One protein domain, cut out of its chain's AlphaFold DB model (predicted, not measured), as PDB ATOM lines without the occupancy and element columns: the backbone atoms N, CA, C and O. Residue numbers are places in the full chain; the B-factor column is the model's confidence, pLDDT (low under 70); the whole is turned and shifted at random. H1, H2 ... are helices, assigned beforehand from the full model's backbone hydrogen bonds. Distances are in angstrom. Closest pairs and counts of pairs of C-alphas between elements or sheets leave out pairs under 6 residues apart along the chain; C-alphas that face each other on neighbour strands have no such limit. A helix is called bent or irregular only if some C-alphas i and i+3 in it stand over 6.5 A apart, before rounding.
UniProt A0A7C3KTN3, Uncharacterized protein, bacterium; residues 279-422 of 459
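Overview. This is residues 279 to 422 of the 459 residues of an uncharacterized protein of bacterium (UniProt A0A7C3KTN3). Five helices make a loose, elongated bundle: H2, H3, H6, H5 and H4 stand side by side in a row that curls round until H4 comes back near H2 and H3. The longest helix, H6, runs along this body and well beyond it, and its residues 407 to 422 stick out as a straight arm; the short H1 meets H2 slantwise at the end of the body from which this arm leaves. The printed part has 144 residues with six named helices, H1 to H6 in order along the chain, and no named strand; the class is all helix, and the helices that touch are mostly aligned. The whole is only just loose, close to compact, with a radius of gyration of the C-alphas of 17.7 A, and the C-alphas span 68 by 29 by 21 A, the arm of H6 adding to the length.

Arrangement. H1, residues 279 to 289, touches H2, residues 297 to 308, at a steep tilt of 45 degrees, opposite ways; the closest C-alphas are those of Gln 289 and Lys 307, 4.9 A apart, and H2 touches H1 with residues 306 to 308 alone. H2 and H3, residues 311 to 329, form a helical hairpin at a shallow tilt of 23 degrees, and the C-alphas of Leu 302 and Ala 314, their closest, are 4.8 A apart. H4, residues 338 to 357, is close to H3 but not clearly touching, the closest C-alphas being those of Leu 328 and Glu 340 at 8.0 A. H4 is also close to H2 but not clearly touching, with the C-alphas of Thr 299 and Glu 350, their closest, at 7.9 A. H5, residues 359 to 376, forms a helical hairpin with H4 at a shallow tilt of 26 degrees, and their closest C-alphas, those of Ala 355 and Ala 362, are 4.2 A apart. H5 and H6, residues 382 to 422, form another at a shallow tilt of 20 degrees; the C-alphas of Ser 367 and Gly 388 come closest, at 5.3 A. H6 touches H3 with residues 385 to 403 alone, opposite ways at a shallow tilt of 7 degrees, and the closest C-alphas are those of Phe 311 and Ser 403, 5.2 A apart. Among the pairs that are apart are H3 and H5, and H4 and H6. In H1 and H3 every O i to N i+4 pair is within hydrogen-bond range; in H2 it is 6 of 8, in H4 15 of 16, in H5 12 of 14 and in H6 36 of 37.

Along the chain. H1 begins at C-alpha 279, at (47.366, 25.058, 98.488), and is 15.3 A long from first to last C-alpha. H2 is 16.9 A long and only just irregular, with C-alphas 298 and 301 6.9 A apart. H3 measures 26.3 A, H4 29.4 A and H5 25.7 A. H6 runs 60.7 A, from C-alpha 382 at (31.616, -5.152, 79.215) to C-alpha 422 at (38.967, 51.087, 100.757).

Size, cuts and confidence. The two C-alphas farthest apart are those of Glu 334 and Ser 422, at 68.1 A. Without residues 407 to 422, which stand free, the body has 128 residues and spans 46 by 28 by 22 A. The printed part has no cut and no long link; the links H2 to H3, H4 to H5 and H5 to H6 are tight. The mean pLDDT of the printed part is 76.4, and 30 residues are under 70, among them residues 291 to 296 and 374 to 382.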
ATOM      1  N   GLU A 279      45.974  25.364  98.866       70.06
ATOM      2  CA  GLU A 279      47.366  25.058  98.488       70.06
ATOM      3  C   GLU A 279      47.506  23.922  97.460       70.06
ATOM      4  O   GLU A 279      48.113  24.160  96.411       70.06
ATOM      5  N   PRO A 280      46.915  22.724  97.665       66.94
ATOM      6  CA  PRO A 280      47.026  21.635  96.692       66.94
ATOM      7  C   PRO A 280      46.392  21.998  95.343       66.94
ATOM      8  O   PRO A 280      46.788  21.466  94.306       66.94
ATOM      9  N   LEU A 281      45.443  22.938  95.337       67.31
ATOM     10  CA  LEU A 281      44.827  23.462  94.126       67.31
ATOM     11  C   LEU A 281      45.765  24.405  93.371       67.31
ATOM     12  O   LEU A 281      45.941  24.255  92.165       67.31
ATOM     13  N   LYS A 282      46.404  25.350  94.077       70.94
ATOM     14  CA  LYS A 282      47.404  26.260  93.496       70.94
ATOM     15  C   LYS A 282      48.605  25.491  92.958       70.94
ATOM     16  O   LYS A 282      49.104  25.820  91.883       70.94
ATOM     17  N   GLU A 283      49.062  24.468  93.672       74.81
ATOM     18  CA  GLU A 283      50.117  23.573  93.194       74.81
ATOM     19  C   GLU A 283      49.657  22.752  91.985       74.81
ATOM     20  O   GLU A 283      50.397  22.654  91.007       74.81
ATOM     21  N   GLY A 284      48.421  22.240  91.998       70.12
ATOM     22  CA  GLY A 284      47.818  21.535  90.866       70.12
ATOM     23  C   GLY A 284      47.701  22.402  89.609       70.12
ATOM     24  O   GLY A 284      48.109  21.976  88.532       70.12
ATOM     25  N   LEU A 285      47.222  23.642  89.742       69.81
ATOM     26  CA  LEU A 285      47.121  24.625  88.658       69.81
ATOM     27  C   LEU A 285      48.494  25.009  88.101       69.81
ATOM     28  O   LEU A 285      48.685  25.027  86.885       69.81
ATOM     29  N   LYS A 286      49.479  25.262  88.970       78.44
ATOM     30  CA  LYS A 286      50.860  25.544  88.545       78.44
ATOM     31  C   LYS A 286      51.503  24.343  87.856       78.44
ATOM     32  O   LYS A 286      52.221  24.523  86.874       78.44
ATOM     33  N   ALA A 287      51.248  23.128  88.338       75.12
ATOM     34  CA  ALA A 287      51.708  21.908  87.685       75.12
ATOM     35  C   ALA A 287      51.080  21.767  86.291       75.12
ATOM     36  O   ALA A 287      51.797  21.496  85.336       75.12
ATOM     37  N   LEU A 288      49.779  22.046  86.152       68.19
ATOM     38  CA  LEU A 288      49.056  21.997  84.877       68.19
ATOM     39  C   LEU A 288      49.513  23.069  83.875       68.19
ATOM     40  O   LEU A 288      49.649  22.774  82.689       68.19
ATOM     41  N   GLN A 289      49.805  24.293  84.328       74.31
ATOM     42  CA  GLN A 289      50.280  25.380  83.458       74.31
ATOM     43  C   GLN A 289      51.647  25.099  82.819       74.31
ATOM     44  O   GLN A 289      51.923  25.592  81.722       74.31
ATOM     45  N   ASN A 290      52.485  24.292  83.474       77.25
ATOM     46  CA  ASN A 290      53.836  23.967  83.012       77.25
ATOM     47  C   ASN A 290      53.895  22.776  82.037       77.25
ATOM     48  O   ASN A 290      54.976  22.432  81.557       77.25
ATOM     49  N   ILE A 291      52.758  22.150  81.714       69.81
ATOM     50  CA  ILE A 291      52.710  20.998  80.808       69.81
ATOM     51  C   ILE A 291      52.726  21.476  79.346       69.81
ATOM     52  O   ILE A 291      51.735  21.975  78.805       69.81
ATOM     53  N   ASP A 292      53.872  21.294  78.683       64.94
ATOM     54  CA  ASP A 292      54.132  21.735  77.305       64.94
ATOM     55  C   ASP A 292      53.981  20.563  76.305       64.94
ATOM     56  O   ASP A 292      54.948  20.039  75.750       64.94
ATOM     57  N   LEU A 293      52.748  20.096  76.077       61.31
ATOM     58  CA  LEU A 293      52.462  19.054  75.078       61.31
ATOM     59  C   LEU A 293      52.277  19.672  73.689       61.31
ATOM     60  O   LEU A 293      51.266  20.298  73.393       61.31
ATOM     61  N   LYS A 294      53.262  19.491  72.808       59.44
ATOM     62  CA  LYS A 294      53.296  20.171  71.500       59.44
ATOM     63  C   LYS A 294      52.681  19.407  70.319       59.44
ATOM     64  O   LYS A 294      52.886  19.848  69.194       59.44
ATOM     65  N   LYS A 295      52.017  18.248  70.484       57.97
ATOM     66  CA  LYS A 295      51.878  17.316  69.334       57.97
ATOM     67  C   LYS A 295      50.539  16.608  69.062       57.97
ATOM     68  O   LYS A 295      50.528  15.797  68.143       57.97
ATOM     69  N   ALA A 296      49.421  16.924  69.718       61.34
ATOM     70  CA  ALA A 296      48.150  16.246  69.412       61.34
ATOM     71  C   ALA A 296      46.931  17.176  69.384       61.34
ATOM     72  O   ALA A 296      46.749  17.982  70.286       61.34
ATOM     73  N   GLU A 297      46.091  17.066  68.348       70.31
ATOM     74  CA  GLU A 297      44.890  17.902  68.160       70.31
ATOM     75  C   GLU A 297      43.761  17.591  69.152       70.31
ATOM     76  O   GLU A 297      43.026  18.497  69.538       70.31
ATOM     77  N   ILE A 298      43.623  16.329  69.577       66.56
ATOM     78  CA  ILE A 298      42.474  15.858  70.371       66.56
ATOM     79  C   ILE A 298      42.566  16.342  71.828       66.56
ATOM     80  O   ILE A 298      41.578  16.792  72.401       66.56
ATOM     81  N   THR A 299      43.761  16.325  72.419       76.62
ATOM     82  CA  THR A 299      44.013  16.796  73.791       76.62
ATOM     83  C   THR A 299      44.274  18.304  73.874       76.62
ATOM     84  O   THR A 299      44.200  18.878  74.960       76.62
ATOM     85  N   LYS A 300      44.496  18.980  72.736       83.88
ATOM     86  CA  LYS A 300      44.816  20.414  72.678       83.88
ATOM     87  C   LYS A 300      43.739  21.304  73.293       83.88
ATOM     88  O   LYS A 300      44.078  22.220  74.029       83.88
ATOM     89  N   LYS A 301      42.453  21.025  73.043       86.50
ATOM     90  CA  LYS A 301      41.339  21.811  73.616       86.50
ATOM     91  C   LYS A 301      41.272  21.686  75.135       86.50
ATOM     92  O   LYS A 301      41.141  22.690  75.825       86.50
ATOM     93  N   LEU A 302      41.404  20.458  75.643       83.25
ATOM     94  CA  LEU A 302      41.433  20.182  77.078       83.25
ATOM     95  C   LEU A 302      42.642  20.865  77.735       83.25
ATOM     96  O   LEU A 302      42.519  21.463  78.797       83.25
ATOM     97  N   GLN A 303      43.799  20.820  77.075       82.75
ATOM     98  CA  GLN A 303      45.024  21.444  77.559       82.75
ATOM     99  C   GLN A 303      44.954  22.973  77.533       82.75
ATOM    100  O   GLN A 303      45.336  23.602  78.512       82.75
ATOM    101  N   GLU A 304      44.473  23.586  76.448       86.69
ATOM    102  CA  GLU A 304      44.278  25.038  76.370       86.69
ATOM    103  C   GLU A 304      43.282  25.508  77.431       86.69
ATOM    104  O   GLU A 304      43.545  26.496  78.109       86.69
ATOM    105  N   ALA A 305      42.193  24.765  77.641       87.25
ATOM    106  CA  ALA A 305      41.228  25.048  78.696       87.25
ATOM    107  C   ALA A 305      41.860  24.975  80.097       87.25
ATOM    108  O   ALA A 305      41.764  25.931  80.859       87.25
ATOM    109  N   LEU A 306      42.591  23.900  80.412       81.44
ATOM    110  CA  LEU A 306      43.282  23.751  81.700       81.44
ATOM    111  C   LEU A 306      44.397  24.787  81.900       81.44
ATOM    112  O   LEU A 306      44.589  25.280  83.008       81.44
ATOM    113  N   LYS A 307      45.120  25.150  80.837       83.44
ATOM    114  CA  LYS A 307      46.188  26.157  80.880       83.44
ATOM    115  C   LYS A 307      45.635  27.560  81.125       83.44
ATOM    116  O   LYS A 307      46.259  28.338  81.845       83.44
ATOM    117  N   ASN A 308      44.474  27.856  80.550       83.31
ATOM    118  CA  ASN A 308      43.773  29.123  80.737       83.31
ATOM    119  C   ASN A 308      42.955  29.169  82.040       83.31
ATOM    120  O   ASN A 308      42.431  30.227  82.363       83.31
ATOM    121  N   GLY A 309      42.841  28.057  82.780       80.06
ATOM    122  CA  GLY A 309      41.975  27.961  83.963       80.06
ATOM    123  C   GLY A 309      40.478  27.871  83.635       80.06
ATOM    124  O   GLY A 309      39.650  27.950  84.534       80.06
ATOM    125  N   ASP A 310      40.109  27.669  82.365       84.44
ATOM    126  CA  ASP A 310      38.724  27.500  81.915       84.44
ATOM    127  C   ASP A 310      38.250  26.057  82.184       84.44
ATOM    128  O   ASP A 310      38.109  25.238  81.268       84.44
ATOM    129  N   PHE A 311      37.996  25.723  83.451       83.50
ATOM    130  CA  PHE A 311      37.554  24.381  83.857       83.50
ATOM    131  C   PHE A 311      36.252  23.937  83.175       83.50
ATOM    132  O   PHE A 311      36.097  22.754  82.876       83.50
ATOM    133  N   GLN A 312      35.365  24.874  82.821       82.75
ATOM    134  CA  GLN A 312      34.139  24.571  82.079       82.75
ATOM    135  C   GLN A 312      34.426  24.038  80.670       82.75
ATOM    136  O   GLN A 312      33.901  23.004  80.270       82.75
ATOM    137  N   LYS A 313      35.346  24.680  79.937       86.75
ATOM    138  CA  LYS A 313      35.779  24.193  78.618       86.75
ATOM    139  C   LYS A 313      36.542  22.878  78.738       86.75
ATOM    140  O   LYS A 313      36.482  22.048  77.833       86.75
ATOM    141  N   ALA A 314      37.259  22.684  79.848       84.19
ATOM    142  CA  ALA A 314      37.926  21.425  80.133       84.19
ATOM    143  C   ALA A 314      36.894  20.307  80.345       84.19
ATOM    144  O   ALA A 314      37.035  19.246  79.746       84.19
ATOM    145  N   LYS A 315      35.825  20.566  81.108       82.75
ATOM    146  CA  LYS A 315      34.688  19.655  81.303       82.75
ATOM    147  C   LYS A 315      33.999  19.319  79.983       82.75
ATOM    148  O   LYS A 315      33.795  18.138  79.709       82.75
ATOM    149  N   ASP A 316      33.723  20.317  79.144       87.44
ATOM    150  CA  ASP A 316      33.107  20.117  77.827       87.44
ATOM    151  C   ASP A 316      33.987  19.226  76.938       87.44
ATOM    152  O   ASP A 316      33.518  18.211  76.427       87.44
ATOM    153  N   ALA A 317      35.292  19.514  76.850       87.38
ATOM    154  CA  ALA A 317      36.243  18.697  76.091       87.38
ATOM    155  C   ALA A 317      36.359  17.258  76.633       87.38
ATOM    156  O   ALA A 317      36.549  16.311  75.866       87.38
ATOM    157  N   LEU A 318      36.234  17.076  77.950       83.31
ATOM    158  CA  LEU A 318      36.241  15.764  78.596       83.31
ATOM    159  C   LEU A 318      34.927  15.006  78.333       83.31
ATOM    160  O   LEU A 318      34.941  13.793  78.119       83.31
ATOM    161  N   SER A 319      33.798  15.715  78.271       83.94
ATOM    162  CA  SER A 319      32.495  15.155  77.907       83.94
ATOM    163  C   SER A 319      32.428  14.744  76.430       83.94
ATOM    164  O   SER A 319      31.920  13.663  76.130       83.94
ATOM    165  N   ASP A 320      33.036  15.527  75.533       88.88
ATOM    166  CA  ASP A 320      33.195  15.197  74.114       88.88
ATOM    167  C   ASP A 320      34.032  13.920  73.955       88.88
ATOM    168  O   ASP A 320      33.632  12.981  73.264       88.88
ATOM    169  N   LEU A 321      35.150  13.827  74.689       84.00
ATOM    170  CA  LEU A 321      35.975  12.619  74.754       84.00
ATOM    171  C   LEU A 321      35.195  11.407  75.274       84.00
ATOM    172  O   LEU A 321      35.312  10.313  74.719       84.00
ATOM    173  N   LYS A 322      34.372  11.588  76.315       82.81
ATOM    174  CA  LYS A 322      33.497  10.533  76.847       82.81
ATOM    175  C   LYS A 322      32.486  10.074  75.796       82.81
ATOM    176  O   LYS A 322      32.251   8.874  75.660       82.81
ATOM    177  N   ALA A 323      31.885  11.005  75.057       87.94
ATOM    178  CA  ALA A 323      30.922  10.700  74.007       87.94
ATOM    179  C   ALA A 323      31.572   9.928  72.850       87.94
ATOM    180  O   ALA A 323      30.992   8.952  72.367       87.94
ATOM    181  N   ASP A 324      32.785  10.305  72.450       84.75
ATOM    182  CA  ASP A 324      33.544   9.607  71.412       84.75
ATOM    183  C   ASP A 324      33.968   8.201  71.862       84.75
ATOM    184  O   ASP A 324      33.803   7.237  71.111       84.75
ATOM    185  N   LEU A 325      34.402   8.044  73.115       81.31
ATOM    186  CA  LEU A 325      34.694   6.735  73.708       81.31
ATOM    187  C   LEU A 325      33.446   5.845  73.806       81.31
ATOM    188  O   LEU A 325      33.516   4.658  73.498       81.31
ATOM    189  N   ASN A 326      32.293   6.408  74.177       82.75
ATOM    190  CA  ASN A 326      31.017   5.687  74.209       82.75
ATOM    191  C   ASN A 326      30.560   5.230  72.819       82.75
ATOM    192  O   ASN A 326      30.042   4.125  72.670       82.75
ATOM    193  N   LYS A 327      30.755   6.053  71.783       85.12
ATOM    194  CA  LYS A 327      30.450   5.657  70.400       85.12
ATOM    195  C   LYS A 327      31.354   4.519  69.929       85.12
ATOM    196  O   LYS A 327      30.890   3.632  69.217       85.12
ATOM    197  N   LEU A 328      32.626   4.537  70.327       79.50
ATOM    198  CA  LEU A 328      33.587   3.485  69.997       79.50
ATOM    199  C   LEU A 328      33.306   2.180  70.754       79.50
ATOM    200  O   LEU A 328      33.483   1.109  70.184       79.50
ATOM    201  N   SER A 329      32.820   2.248  71.994       76.44
ATOM    202  CA  SER A 329      32.540   1.061  72.817       76.44
ATOM    203  C   SER A 329      31.280   0.297  72.422       76.44
ATOM    204  O   SER A 329      31.167  -0.897  72.694       76.44
ATOM    205  N   GLN A 330      30.335   0.968  71.763       81.69
ATOM    206  CA  GLN A 330      29.150   0.324  71.195       81.69
ATOM    207  C   GLN A 330      29.473  -0.495  69.937       81.69
ATOM    208  O   GLN A 330      28.692  -1.374  69.566       81.69
ATOM    209  N   LYS A 331      30.615  -0.239  69.286       81.81
ATOM    210  CA  LYS A 331      31.097  -1.053  68.168       81.81
ATOM    211  C   LYS A 331      31.789  -2.302  68.709       81.81
ATOM    212  O   LYS A 331      32.575  -2.238  69.651       81.81
ATOM    213  N   LYS A 332      31.501  -3.460  68.112       76.19
ATOM    214  CA  LYS A 332      32.155  -4.716  68.498       76.19
ATOM    215  C   LYS A 332      33.664  -4.636  68.208       76.19
ATOM    216  O   LYS A 332      34.053  -4.012  67.222       76.19
ATOM    217  N   PRO A 333      34.518  -5.315  69.000       68.19
ATOM    218  CA  PRO A 333      35.980  -5.324  68.822       68.19
ATOM    219  C   PRO A 333      36.453  -5.802  67.435       68.19
ATOM    220  O   PRO A 333      37.578  -5.494  67.026       68.19
ATOM    221  N   GLU A 334      35.596  -6.537  66.722       73.00
ATOM    222  CA  GLU A 334      35.809  -7.049  65.363       73.00
ATOM    223  C   GLU A 334      35.556  -5.987  64.273       73.00
ATOM    224  O   GLU A 334      36.195  -6.044  63.229       73.00
ATOM    225  N   ASP A 335      34.710  -4.981  64.544       77.69
ATOM    226  CA  ASP A 335      34.314  -3.925  63.592       77.69
ATOM    227  C   ASP A 335      35.122  -2.621  63.748       77.69
ATOM    228  O   ASP A 335      34.941  -1.669  62.986       77.69
ATOM    229  N   LEU A 336      36.011  -2.552  64.745       77.50
ATOM    230  CA  LEU A 336      36.898  -1.407  64.954       77.50
ATOM    231  C   LEU A 336      37.979  -1.368  63.870       77.50
ATOM    232  O   LEU A 336      38.807  -2.280  63.761       77.50
ATOM    233  N   THR A 337      38.005  -0.279  63.104       84.31
ATOM    234  CA  THR A 337      39.020  -0.067  62.067       84.31
ATOM    235  C   THR A 337      40.409   0.097  62.694       84.31
ATOM    236  O   THR A 337      40.555   0.513  63.847       84.31
ATOM    237  N   ALA A 338      41.464  -0.224  61.936       83.44
ATOM    238  CA  ALA A 338      42.847  -0.068  62.402       83.44
ATOM    239  C   ALA A 338      43.156   1.378  62.851       83.44
ATOM    240  O   ALA A 338      43.904   1.578  63.808       83.44
ATOM    241  N   ASP A 339      42.516   2.370  62.223       82.12
ATOM    242  CA  ASP A 339      42.649   3.787  62.569       82.12
ATOM    243  C   ASP A 339      42.007   4.141  63.920       82.12
ATOM    244  O   ASP A 339      42.560   4.944  64.671       82.12
ATOM    245  N   GLU A 340      40.862   3.541  64.267       81.31
ATOM    246  CA  GLU A 340      40.208   3.752  65.566       81.31
ATOM    247  C   GLU A 340      41.030   3.136  66.708       81.31
ATOM    248  O   GLU A 340      41.194   3.764  67.757       81.31
ATOM    249  N   LYS A 341      41.631   1.959  66.480       79.75
ATOM    250  CA  LYS A 341      42.578   1.344  67.426       79.75
ATOM    251  C   LYS A 341      43.825   2.210  67.611       79.75
ATOM    252  O   LYS A 341      44.189   2.518  68.740       79.75
ATOM    253  N   ALA A 342      44.411   2.706  66.519       82.25
ATOM    254  CA  ALA A 342      45.564   3.604  66.585       82.25
ATOM    255  C   ALA A 342      45.245   4.941  67.286       82.25
ATOM    256  O   ALA A 342      46.112   5.507  67.956       82.25
ATOM    257  N   ARG A 343      44.012   5.458  67.156       81.00
ATOM    258  CA  ARG A 343      43.550   6.639  67.906       81.00
ATOM    259  C   ARG A 343      43.427   6.352  69.399       81.00
ATOM    260  O   ARG A 343      43.893   7.170  70.181       81.00
ATOM    261  N   LEU A 344      42.853   5.212  69.787       77.69
ATOM    262  CA  LEU A 344      42.759   4.796  71.191       77.69
ATOM    263  C   LEU A 344      44.138   4.601  71.826       77.69
ATOM    264  O   LEU A 344      44.370   5.091  72.931       77.69
ATOM    265  N   ASP A 345      45.065   3.962  71.112       80.38
ATOM    266  CA  ASP A 345      46.432   3.758  71.594       80.38
ATOM    267  C   ASP A 345      47.147   5.097  71.800       80.38
ATOM    268  O   ASP A 345      47.659   5.348  72.894       80.38
ATOM    269  N   LYS A 346      47.094   6.011  70.814       82.94
ATOM    270  CA  LYS A 346      47.649   7.372  70.949       82.94
ATOM    271  C   LYS A 346      47.021   8.144  72.107       82.94
ATOM    272  O   LYS A 346      47.742   8.774  72.875       82.94
ATOM    273  N   LEU A 347      45.701   8.066  72.264       80.06
ATOM    274  CA  LEU A 347      44.980   8.752  73.333       80.06
ATOM    275  C   LEU A 347      45.370   8.211  74.714       80.06
ATOM    276  O   LEU A 347      45.588   8.989  75.643       80.06
ATOM    277  N   SER A 348      45.523   6.889  74.846       78.88
ATOM    278  CA  SER A 348      46.003   6.264  76.082       78.88
ATOM    279  C   SER A 348      47.449   6.652  76.393       78.88
ATOM    280  O   SER A 348      47.763   6.980  77.537       78.88
ATOM    281  N   GLU A 349      48.321   6.713  75.380       83.62
ATOM    282  CA  GLU A 349      49.717   7.108  75.549       83.62
ATOM    283  C   GLU A 349      49.824   8.583  75.968       83.62
ATOM    284  O   GLU A 349      50.592   8.919  76.873       83.62
ATOM    285  N   GLU A 350      49.021   9.464  75.374       79.62
ATOM    286  CA  GLU A 350      48.945  10.885  75.726       79.62
ATOM    287  C   GLU A 350      48.404  11.104  77.135       79.62
ATOM    288  O   GLU A 350      49.017  11.828  77.920       79.62
ATOM    289  N   LEU A 351      47.316  10.422  77.500       74.94
ATOM    290  CA  LEU A 351      46.778  10.469  78.857       74.94
ATOM    291  C   LEU A 351      47.760   9.878  79.869       74.94
ATOM    292  O   LEU A 351      47.865  10.387  80.981       74.94
ATOM    293  N   SER A 352      48.538   8.860  79.485       79.06
ATOM    294  CA  SER A 352      49.603   8.314  80.330       79.06
ATOM    295  C   SER A 352      50.720   9.329  80.581       79.06
ATOM    296  O   SER A 352      51.250   9.374  81.691       79.06
ATOM    297  N   LYS A 353      51.058  10.159  79.584       80.19
ATOM    298  CA  LYS A 353      52.031  11.251  79.724       80.19
ATOM    299  C   LYS A 353      51.467  12.349  80.622       80.19
ATOM    300  O   LYS A 353      52.117  12.701  81.595       80.19
ATOM    301  N   LEU A 354      50.225  12.771  80.386       71.94
ATOM    302  CA  LEU A 354      49.524  13.775  81.199       71.94
ATOM    303  C   LEU A 354      49.424  13.380  82.681       71.94
ATOM    304  O   LEU A 354      49.536  14.193  83.593       71.94
ATOM    305  N   ALA A 355      49.223  12.093  82.921       74.69
ATOM    306  CA  ALA A 355      49.088  11.512  84.241       74.69
ATOM    307  C   ALA A 355      50.387  11.304  85.008       74.69
ATOM    308  O   ALA A 355      50.345  11.141  86.227       74.69
ATOM    309  N   LYS A 356      51.533  11.269  84.322       77.81
ATOM    310  CA  LYS A 356      52.830  11.278  85.007       77.81
ATOM    311  C   LYS A 356      53.069  12.616  85.703       77.81
ATOM    312  O   LYS A 356      53.720  12.631  86.742       77.81
ATOM    313  N   ASP A 357      52.467  13.680  85.182       72.06
ATOM    314  CA  ASP A 357      52.688  15.045  85.653       72.06
ATOM    315  C   ASP A 357      51.627  15.509  86.668       72.06
ATOM    316  O   ASP A 357      51.871  16.425  87.449       72.06
ATOM    317  N   SER A 358      50.462  14.851  86.725       69.69
ATOM    318  CA  SER A 358      49.371  15.201  87.642       69.69
ATOM    319  C   SER A 358      48.884  13.995  88.443       69.69
ATOM    320  O   SER A 358      48.414  12.996  87.901       69.69
ATOM    321  N   LYS A 359      48.927  14.117  89.774       67.94
ATOM    322  CA  LYS A 359      48.467  13.087  90.724       67.94
ATOM    323  C   LYS A 359      46.959  12.809  90.609       67.94
ATOM    324  O   LYS A 359      46.535  11.683  90.860       67.94
ATOM    325  N   ALA A 360      46.174  13.813  90.206       62.16
ATOM    326  CA  ALA A 360      44.742  13.678  89.934       62.16
ATOM    327  C   ALA A 360      44.503  12.902  88.626       62.16
ATOM    328  O   ALA A 360      43.776  11.909  88.603       62.16
ATOM    329  N   LEU A 361      45.233  13.251  87.561       67.69
ATOM    330  CA  LEU A 361      45.161  12.549  86.276       67.69
ATOM    331  C   LEU A 361      45.798  11.152  86.324       67.69
ATOM    332  O   LEU A 361      45.458  10.301  85.507       67.69
ATOM    333  N   ALA A 362      46.661  10.870  87.305       72.00
ATOM    334  CA  ALA A 362      47.253   9.552  87.533       72.00
ATOM    335  C   ALA A 362      46.215   8.454  87.788       72.00
ATOM    336  O   ALA A 362      46.391   7.328  87.317       72.00
ATOM    337  N   LYS A 363      45.121   8.762  88.499       70.00
ATOM    338  CA  LYS A 363      44.008   7.816  88.683       70.00
ATOM    339  C   LYS A 363      43.258   7.584  87.374       70.00
ATOM    340  O   LYS A 363      43.021   6.433  87.013       70.00
ATOM    341  N   LEU A 364      42.974   8.660  86.641       66.88
ATOM    342  CA  LEU A 364      42.272   8.592  85.363       66.88
ATOM    343  C   LEU A 364      43.071   7.789  84.331       66.88
ATOM    344  O   LEU A 364      42.572   6.812  83.787       66.88
ATOM    345  N   SER A 365      44.350   8.101  84.145       72.31
ATOM    346  CA  SER A 365      45.261   7.339  83.284       72.31
ATOM    347  C   SER A 365      45.403   5.883  83.684       72.31
ATOM    348  O   SER A 365      45.495   5.038  82.799       72.31
ATOM    349  N   ARG A 366      45.420   5.555  84.983       77.81
ATOM    350  CA  ARG A 366      45.431   4.148  85.402       77.81
ATOM    351  C   ARG A 366      44.165   3.446  84.943       77.81
ATOM    352  O   ARG A 366      44.300   2.423  84.288       77.81
ATOM    353  N   SER A 367      42.984   4.018  85.196       69.12
ATOM    354  CA  SER A 367      41.711   3.431  84.749       69.12
ATOM    355  C   SER A 367      41.645   3.274  83.223       69.12
ATOM    356  O   SER A 367      41.233   2.234  82.716       69.12
ATOM    357  N   LEU A 368      42.167   4.255  82.484       67.81
ATOM    358  CA  LEU A 368      42.154   4.266  81.023       67.81
ATOM    359  C   LEU A 368      43.193   3.325  80.408       67.81
ATOM    360  O   LEU A 368      42.888   2.666  79.425       67.81
ATOM    361  N   ASN A 369      44.388   3.214  80.995       74.50
ATOM    362  CA  ASN A 369      45.398   2.237  80.583       74.50
ATOM    363  C   ASN A 369      44.967   0.807  80.912       74.50
ATOM    364  O   ASN A 369      45.244  -0.111  80.144       74.50
ATOM    365  N   GLN A 370      44.275   0.602  82.036       71.44
ATOM    366  CA  GLN A 370      43.694  -0.697  82.372       71.44
ATOM    367  C   GLN A 370      42.586  -1.062  81.376       71.44
ATOM    368  O   GLN A 370      42.551  -2.199  80.908       71.44
ATOM    369  N   GLY A 371      41.754  -0.089  80.981       66.94
ATOM    370  CA  GLY A 371      40.742  -0.235  79.931       66.94
ATOM    371  C   GLY A 371      41.321  -0.459  78.527       66.94
ATOM    372  O   GLY A 371      40.855  -1.332  77.800       66.94
ATOM    373  N   SER A 372      42.372   0.263  78.128       68.12
ATOM    374  CA  SER A 372      42.986   0.110  76.801       68.12
ATOM    375  C   SER A 372      43.742  -1.217  76.667       68.12
ATOM    376  O   SER A 372      43.604  -1.913  75.660       68.12
ATOM    377  N   GLN A 373      44.465  -1.645  77.709       71.12
ATOM    378  CA  GLN A 373      45.138  -2.949  77.719       71.12
ATOM    379  C   GLN A 373      44.161  -4.129  77.708       71.12
ATOM    380  O   GLN A 373      44.479  -5.171  77.127       71.12
ATOM    381  N   SER A 374      42.990  -3.982  78.331       65.19
ATOM    382  CA  SER A 374      41.946  -5.016  78.320       65.19
ATOM    383  C   SER A 374      41.152  -5.046  77.008       65.19
ATOM    384  O   SER A 374      40.715  -6.119  76.603       65.19
ATOM    385  N   LEU A 375      41.063  -3.934  76.268       63.19
ATOM    386  CA  LEU A 375      40.554  -3.912  74.886       63.19
ATOM    387  C   LEU A 375      41.480  -4.641  73.895       63.19
ATOM    388  O   LEU A 375      41.002  -5.276  72.954       63.19
ATOM    389  N   GLY A 376      42.800  -4.559  74.093       62.91
ATOM    390  CA  GLY A 376      43.793  -5.148  73.187       62.91
ATOM    391  C   GLY A 376      43.968  -6.667  73.315       62.91
ATOM    392  O   GLY A 376      44.383  -7.323  72.359       62.91
ATOM    393  N   LYS A 377      43.644  -7.255  74.472       65.06
ATOM    394  CA  LYS A 377      43.795  -8.697  74.731       65.06
ATOM    395  C   LYS A 377      42.435  -9.395  74.660       65.06
ATOM    396  O   LYS A 377      41.738  -9.479  75.658       65.06
ATOM    397  N   GLN A 378      42.085  -9.853  73.453       50.25
ATOM    398  CA  GLN A 378      41.009 -10.800  73.099       50.25
ATOM    399  C   GLN A 378      39.986 -11.119  74.209       50.25
ATOM    400  O   GLN A 378      40.174 -12.041  75.001       50.25
ATOM    401  N   GLY A 379      38.855 -10.408  74.178       55.62
ATOM    402  CA  GLY A 379      37.647 -10.765  74.925       55.62
ATOM    403  C   GLY A 379      37.450  -9.942  76.191       55.62
ATOM    404  O   GLY A 379      37.606 -10.438  77.302       55.62
ATOM    405  N   MET A 380      37.066  -8.679  76.022       56.84
ATOM    406  CA  MET A 380      36.729  -7.824  77.151       56.84
ATOM    407  C   MET A 380      35.375  -8.223  77.749       56.84
ATOM    408  O   MET A 380      34.396  -8.437  77.029       56.84
ATOM    409  N   SER A 381      35.300  -8.241  79.079       62.03
ATOM    410  CA  SER A 381      34.020  -8.142  79.764       62.03
ATOM    411  C   SER A 381      33.521  -6.698  79.610       62.03
ATOM    412  O   SER A 381      34.278  -5.750  79.801       62.03
ATOM    413  N   SER A 382      32.240  -6.491  79.291       69.94
ATOM    414  CA  SER A 382      31.616  -5.152  79.215       69.94
ATOM    415  C   SER A 382      31.747  -4.328  80.515       69.94
ATOM    416  O   SER A 382      31.336  -3.167  80.548       69.94
ATOM    417  N   LYS A 383      32.259  -4.931  81.592       75.56
ATOM    418  CA  LYS A 383      32.380  -4.357  82.924       75.56
ATOM    419  C   LYS A 383      33.599  -3.440  83.049       75.56
ATOM    420  O   LYS A 383      33.430  -2.292  83.427       75.56
ATOM    421  N   ASP A 384      34.777  -3.879  82.610       74.44
ATOM    422  CA  ASP A 384      36.024  -3.110  82.776       74.44
ATOM    423  C   ASP A 384      36.014  -1.787  81.982       74.44
ATOM    424  O   ASP A 384      36.562  -0.774  82.412       74.44
ATOM    425  N   PHE A 385      35.327  -1.760  80.832       72.81
ATOM    426  CA  PHE A 385      35.123  -0.525  80.069       72.81
ATOM    427  C   PHE A 385      34.139   0.433  80.754       72.81
ATOM    428  O   PHE A 385      34.343   1.648  80.743       72.81
ATOM    429  N   LYS A 386      33.074  -0.106  81.369       77.75
ATOM    430  CA  LYS A 386      32.130   0.694  82.158       77.75
ATOM    431  C   LYS A 386      32.826   1.341  83.353       77.75
ATOM    432  O   LYS A 386      32.634   2.533  83.558       77.75
ATOM    433  N   ASP A 387      33.694   0.610  84.044       77.19
ATOM    434  CA  ASP A 387      34.462   1.132  85.181       77.19
ATOM    435  C   ASP A 387      35.412   2.278  84.751       77.19
ATOM    436  O   ASP A 387      35.612   3.260  85.474       77.19
ATOM    437  N   GLY A 388      35.960   2.208  83.530       75.25
ATOM    438  CA  GLY A 388      36.737   3.295  82.923       75.25
ATOM    439  C   GLY A 388      35.900   4.541  82.605       75.25
ATOM    440  O   GLY A 388      36.328   5.657  82.898       75.25
ATOM    441  N   LEU A 389      34.691   4.370  82.058       76.44
ATOM    442  CA  LEU A 389      33.751   5.476  81.809       76.44
ATOM    443  C   LEU A 389      33.261   6.130  83.103       76.44
ATOM    444  O   LEU A 389      33.101   7.350  83.143       76.44
ATOM    445  N   GLU A 390      33.034   5.331  84.142       80.25
ATOM    446  CA  GLU A 390      32.642   5.805  85.469       80.25
ATOM    447  C   GLU A 390      33.785   6.598  86.120       80.25
ATOM    448  O   GLU A 390      33.568   7.675  86.668       80.25
ATOM    449  N   SER A 391      35.037   6.157  85.952       77.19
ATOM    450  CA  SER A 391      36.220   6.924  86.379       77.19
ATOM    451  C   SER A 391      36.346   8.271  85.649       77.19
ATOM    452  O   SER A 391      36.767   9.267  86.237       77.19
ATOM    453  N   LEU A 392      35.957   8.312  84.374       74.81
ATOM    454  CA  LEU A 392      35.952   9.512  83.532       74.81
ATOM    455  C   LEU A 392      34.837  10.490  83.944       74.81
ATOM    456  O   LEU A 392      35.032  11.702  83.941       74.81
ATOM    457  N   GLU A 393      33.682   9.958  84.346       80.56
ATOM    458  CA  GLU A 393      32.577  10.720  84.931       80.56
ATOM    459  C   GLU A 393      32.944  11.317  86.289       80.56
ATOM    460  O   GLU A 393      32.717  12.506  86.506       80.56
ATOM    461  N   ASN A 394      33.598  10.537  87.150       79.94
ATOM    462  CA  ASN A 394      34.115  11.019  88.429       79.94
ATOM    463  C   ASN A 394      35.131  12.153  88.233       79.94
ATOM    464  O   ASN A 394      35.080  13.149  88.944       79.94
ATOM    465  N   ALA A 395      36.006  12.071  87.226       76.06
ATOM    466  CA  ALA A 395      36.933  13.160  86.920       76.06
ATOM    467  C   ALA A 395      36.247  14.406  86.342       76.06
ATOM    468  O   ALA A 395      36.672  15.525  86.624       76.06
ATOM    469  N   ALA A 396      35.178  14.241  85.556       77.06
ATOM    470  CA  ALA A 396      34.365  15.369  85.107       77.06
ATOM    471  C   ALA A 396      33.653  16.058  86.287       77.06
ATOM    472  O   ALA A 396      33.554  17.282  86.297       77.06
ATOM    473  N   GLN A 397      33.209  15.293  87.292       80.88
ATOM    474  CA  GLN A 397      32.667  15.832  88.547       80.88
ATOM    475  C   GLN A 397      33.747  16.519  89.397       80.88
ATOM    476  O   GLN A 397      33.496  17.590  89.944       80.88
ATOM    477  N   GLU A 398      34.963  15.965  89.471       79.12
ATOM    478  CA  GLU A 398      36.096  16.616  90.145       79.12
ATOM    479  C   GLU A 398      36.468  17.948  89.469       79.12
ATOM    480  O   GLU A 398      36.713  18.931  90.166       79.12
ATOM    481  N   LEU A 399      36.462  18.016  88.130       77.00
ATOM    482  CA  LEU A 399      36.688  19.265  87.388       77.00
ATOM    483  C   LEU A 399      35.586  20.304  87.618       77.00
ATOM    484  O   LEU A 399      35.884  21.493  87.657       77.00
ATOM    485  N   ASP A 400      34.339  19.868  87.786       80.62
ATOM    486  CA  ASP A 400      33.219  20.748  88.129       80.62
ATOM    487  C   ASP A 400      33.408  21.360  89.523       80.62
ATOM    488  O   ASP A 400      33.288  22.571  89.694       80.62
ATOM    489  N   ALA A 401      33.812  20.538  90.498       79.88
ATOM    490  CA  ALA A 401      34.152  20.995  91.843       79.88
ATOM    491  C   ALA A 401      35.371  21.943  91.851       79.88
ATOM    492  O   ALA A 401      35.417  22.908  92.614       79.88
ATOM    493  N   LEU A 402      36.355  21.695  90.981       77.25
ATOM    494  CA  LEU A 402      37.487  22.597  90.736       77.25
ATOM    495  C   LEU A 402      37.032  23.928  90.123       77.25
ATOM    496  O   LEU A 402      37.520  24.973  90.545       77.25
ATOM    497  N   SER A 403      36.090  23.900  89.175       80.00
ATOM    498  CA  SER A 403      35.514  25.104  88.569       80.00
ATOM    499  C   SER A 403      34.805  25.959  89.611       80.00
ATOM    500  O   SER A 403      35.108  27.142  89.730       80.00
ATOM    501  N   SER A 404      33.925  25.354  90.418       80.06
ATOM    502  CA  SER A 404      33.222  26.071  91.485       80.06
ATOM    503  C   SER A 404      34.193  26.683  92.491       80.06
ATOM    504  O   SER A 404      34.005  27.808  92.935       80.06
ATOM    505  N   LEU A 405      35.273  25.973  92.814       78.12
ATOM    506  CA  LEU A 405      36.263  26.442  93.776       78.12
ATOM    507  C   LEU A 405      37.180  27.537  93.193       78.12
ATOM    508  O   LEU A 405      37.619  28.426  93.922       78.12
ATOM    509  N   SER A 406      37.428  27.524  91.880       79.75
ATOM    510  CA  SER A 406      38.074  28.635  91.166       79.75
ATOM    511  C   SER A 406      37.200  29.891  91.186       79.75
ATOM    512  O   SER A 406      37.695  30.970  91.495       79.75
ATOM    513  N   ASP A 407      35.895  29.747  90.933       81.62
ATOM    514  CA  ASP A 407      34.926  30.845  91.038       81.62
ATOM    515  C   ASP A 407      34.871  31.436  92.462       81.62
ATOM    516  O   ASP A 407      34.718  32.650  92.628       81.62
ATOM    517  N   GLU A 408      35.003  30.601  93.499       77.00
ATOM    518  CA  GLU A 408      35.117  31.057  94.890       77.00
ATOM    519  C   GLU A 408      36.406  31.854  95.140       77.00
ATOM    520  O   GLU A 408      36.355  32.883  95.818       77.00
ATOM    521  N   MET A 409      37.546  31.425  94.581       76.44
ATOM    522  CA  MET A 409      38.818  32.155  94.692       76.44
ATOM    523  C   MET A 409      38.724  33.544  94.052       76.44
ATOM    524  O   MET A 409      39.100  34.526  94.692       76.44
ATOM    525  N   ASP A 410      38.168  33.640  92.842       82.00
ATOM    526  CA  ASP A 410      38.045  34.911  92.121       82.00
ATOM    527  C   ASP A 410      37.170  35.918  92.885       82.00
ATOM    528  O   ASP A 410      37.501  37.103  92.978       82.00
ATOM    529  N   MET A 411      36.078  35.456  93.507       79.31
ATOM    530  CA  MET A 411      35.236  36.319  94.344       79.31
ATOM    531  C   MET A 411      35.941  36.781  95.624       79.31
ATOM    532  O   MET A 411      35.740  37.919  96.061       79.31
ATOM    533  N   LEU A 412      36.759  35.924  96.241       77.44
ATOM    534  CA  LEU A 412      37.545  36.296  97.419       77.44
ATOM    535  C   LEU A 412      38.645  37.306  97.070       77.44
ATOM    536  O   LEU A 412      38.862  38.249  97.836       77.44
ATOM    537  N   ASP A 413      39.291  37.156  95.914       82.56
ATOM    538  CA  ASP A 413      40.287  38.106  95.417       82.56
ATOM    539  C   ASP A 413      39.647  39.467  95.086       82.56
ATOM    540  O   ASP A 413      40.174  40.509  95.487       82.56
ATOM    541  N   GLU A 414      38.459  39.489  94.466       83.88
ATOM    542  CA  GLU A 414      37.699  40.730  94.250       83.88
ATOM    543  C   GLU A 414      37.316  41.395  95.587       83.88
ATOM    544  O   GLU A 414      37.468  42.611  95.760       83.88
ATOM    545  N   ALA A 415      36.878  40.609  96.577       77.50
ATOM    546  CA  ALA A 415      36.575  41.113  97.916       77.50
ATOM    547  C   ALA A 415      37.819  41.712  98.602       77.50
ATOM    548  O   ALA A 415      37.734  42.791  99.203       77.50
ATOM    549  N   LEU A 416      38.983  41.059  98.483       80.56
ATOM    550  CA  LEU A 416      40.260  41.573  98.982       80.56
ATOM    551  C   LEU A 416      40.636  42.895  98.319       80.56
ATOM    552  O   LEU A 416      41.007  43.840  99.020       80.56
ATOM    553  N   GLU A 417      40.506  42.996  96.999       86.75
ATOM    554  CA  GLU A 417      40.831  44.222  96.274       86.75
ATOM    555  C   GLU A 417      39.919  45.382  96.705       86.75
ATOM    556  O   GLU A 417      40.377  46.511  96.917       86.75
ATOM    557  N   VAL A 418      38.625  45.117  96.914       79.88
ATOM    558  CA  VAL A 418      37.683  46.116  97.440       79.88
ATOM    559  C   VAL A 418      38.097  46.574  98.838       79.88
ATOM    560  O   VAL A 418      38.112  47.784  99.096       79.88
ATOM    561  N   VAL A 419      38.476  45.656  99.730       78.25
ATOM    562  CA  VAL A 419      38.951  45.993 101.083       78.25
ATOM    563  C   VAL A 419      40.246  46.809 101.023       78.25
ATOM    564  O   VAL A 419      40.331  47.853 101.675       78.25
ATOM    565  N   GLN A 420      41.220  46.416 100.199       84.38
ATOM    566  CA  GLN A 420      42.495  47.126 100.042       84.38
ATOM    567  C   GLN A 420      42.308  48.533  99.470       84.38
ATOM    568  O   GLN A 420      42.782  49.506 100.061       84.38
ATOM    569  N   ARG A 421      41.524  48.692  98.396       82.75
ATOM    570  CA  ARG A 421      41.203  50.015  97.831       82.75
ATOM    571  C   ARG A 421      40.492  50.912  98.844       82.75
ATOM    572  O   ARG A 421      40.680  52.129  98.840       82.75
ATOM    573  N   SER A 422      39.660  50.336  99.707       77.38
ATOM    574  CA  SER A 422      38.967  51.087 100.757       77.38
ATOM    575  C   SER A 422      39.917  51.507 101.876       77.38
ATOM    576  O   SER A 422      39.895  52.661 102.302       77.38
TER     577      SER A 422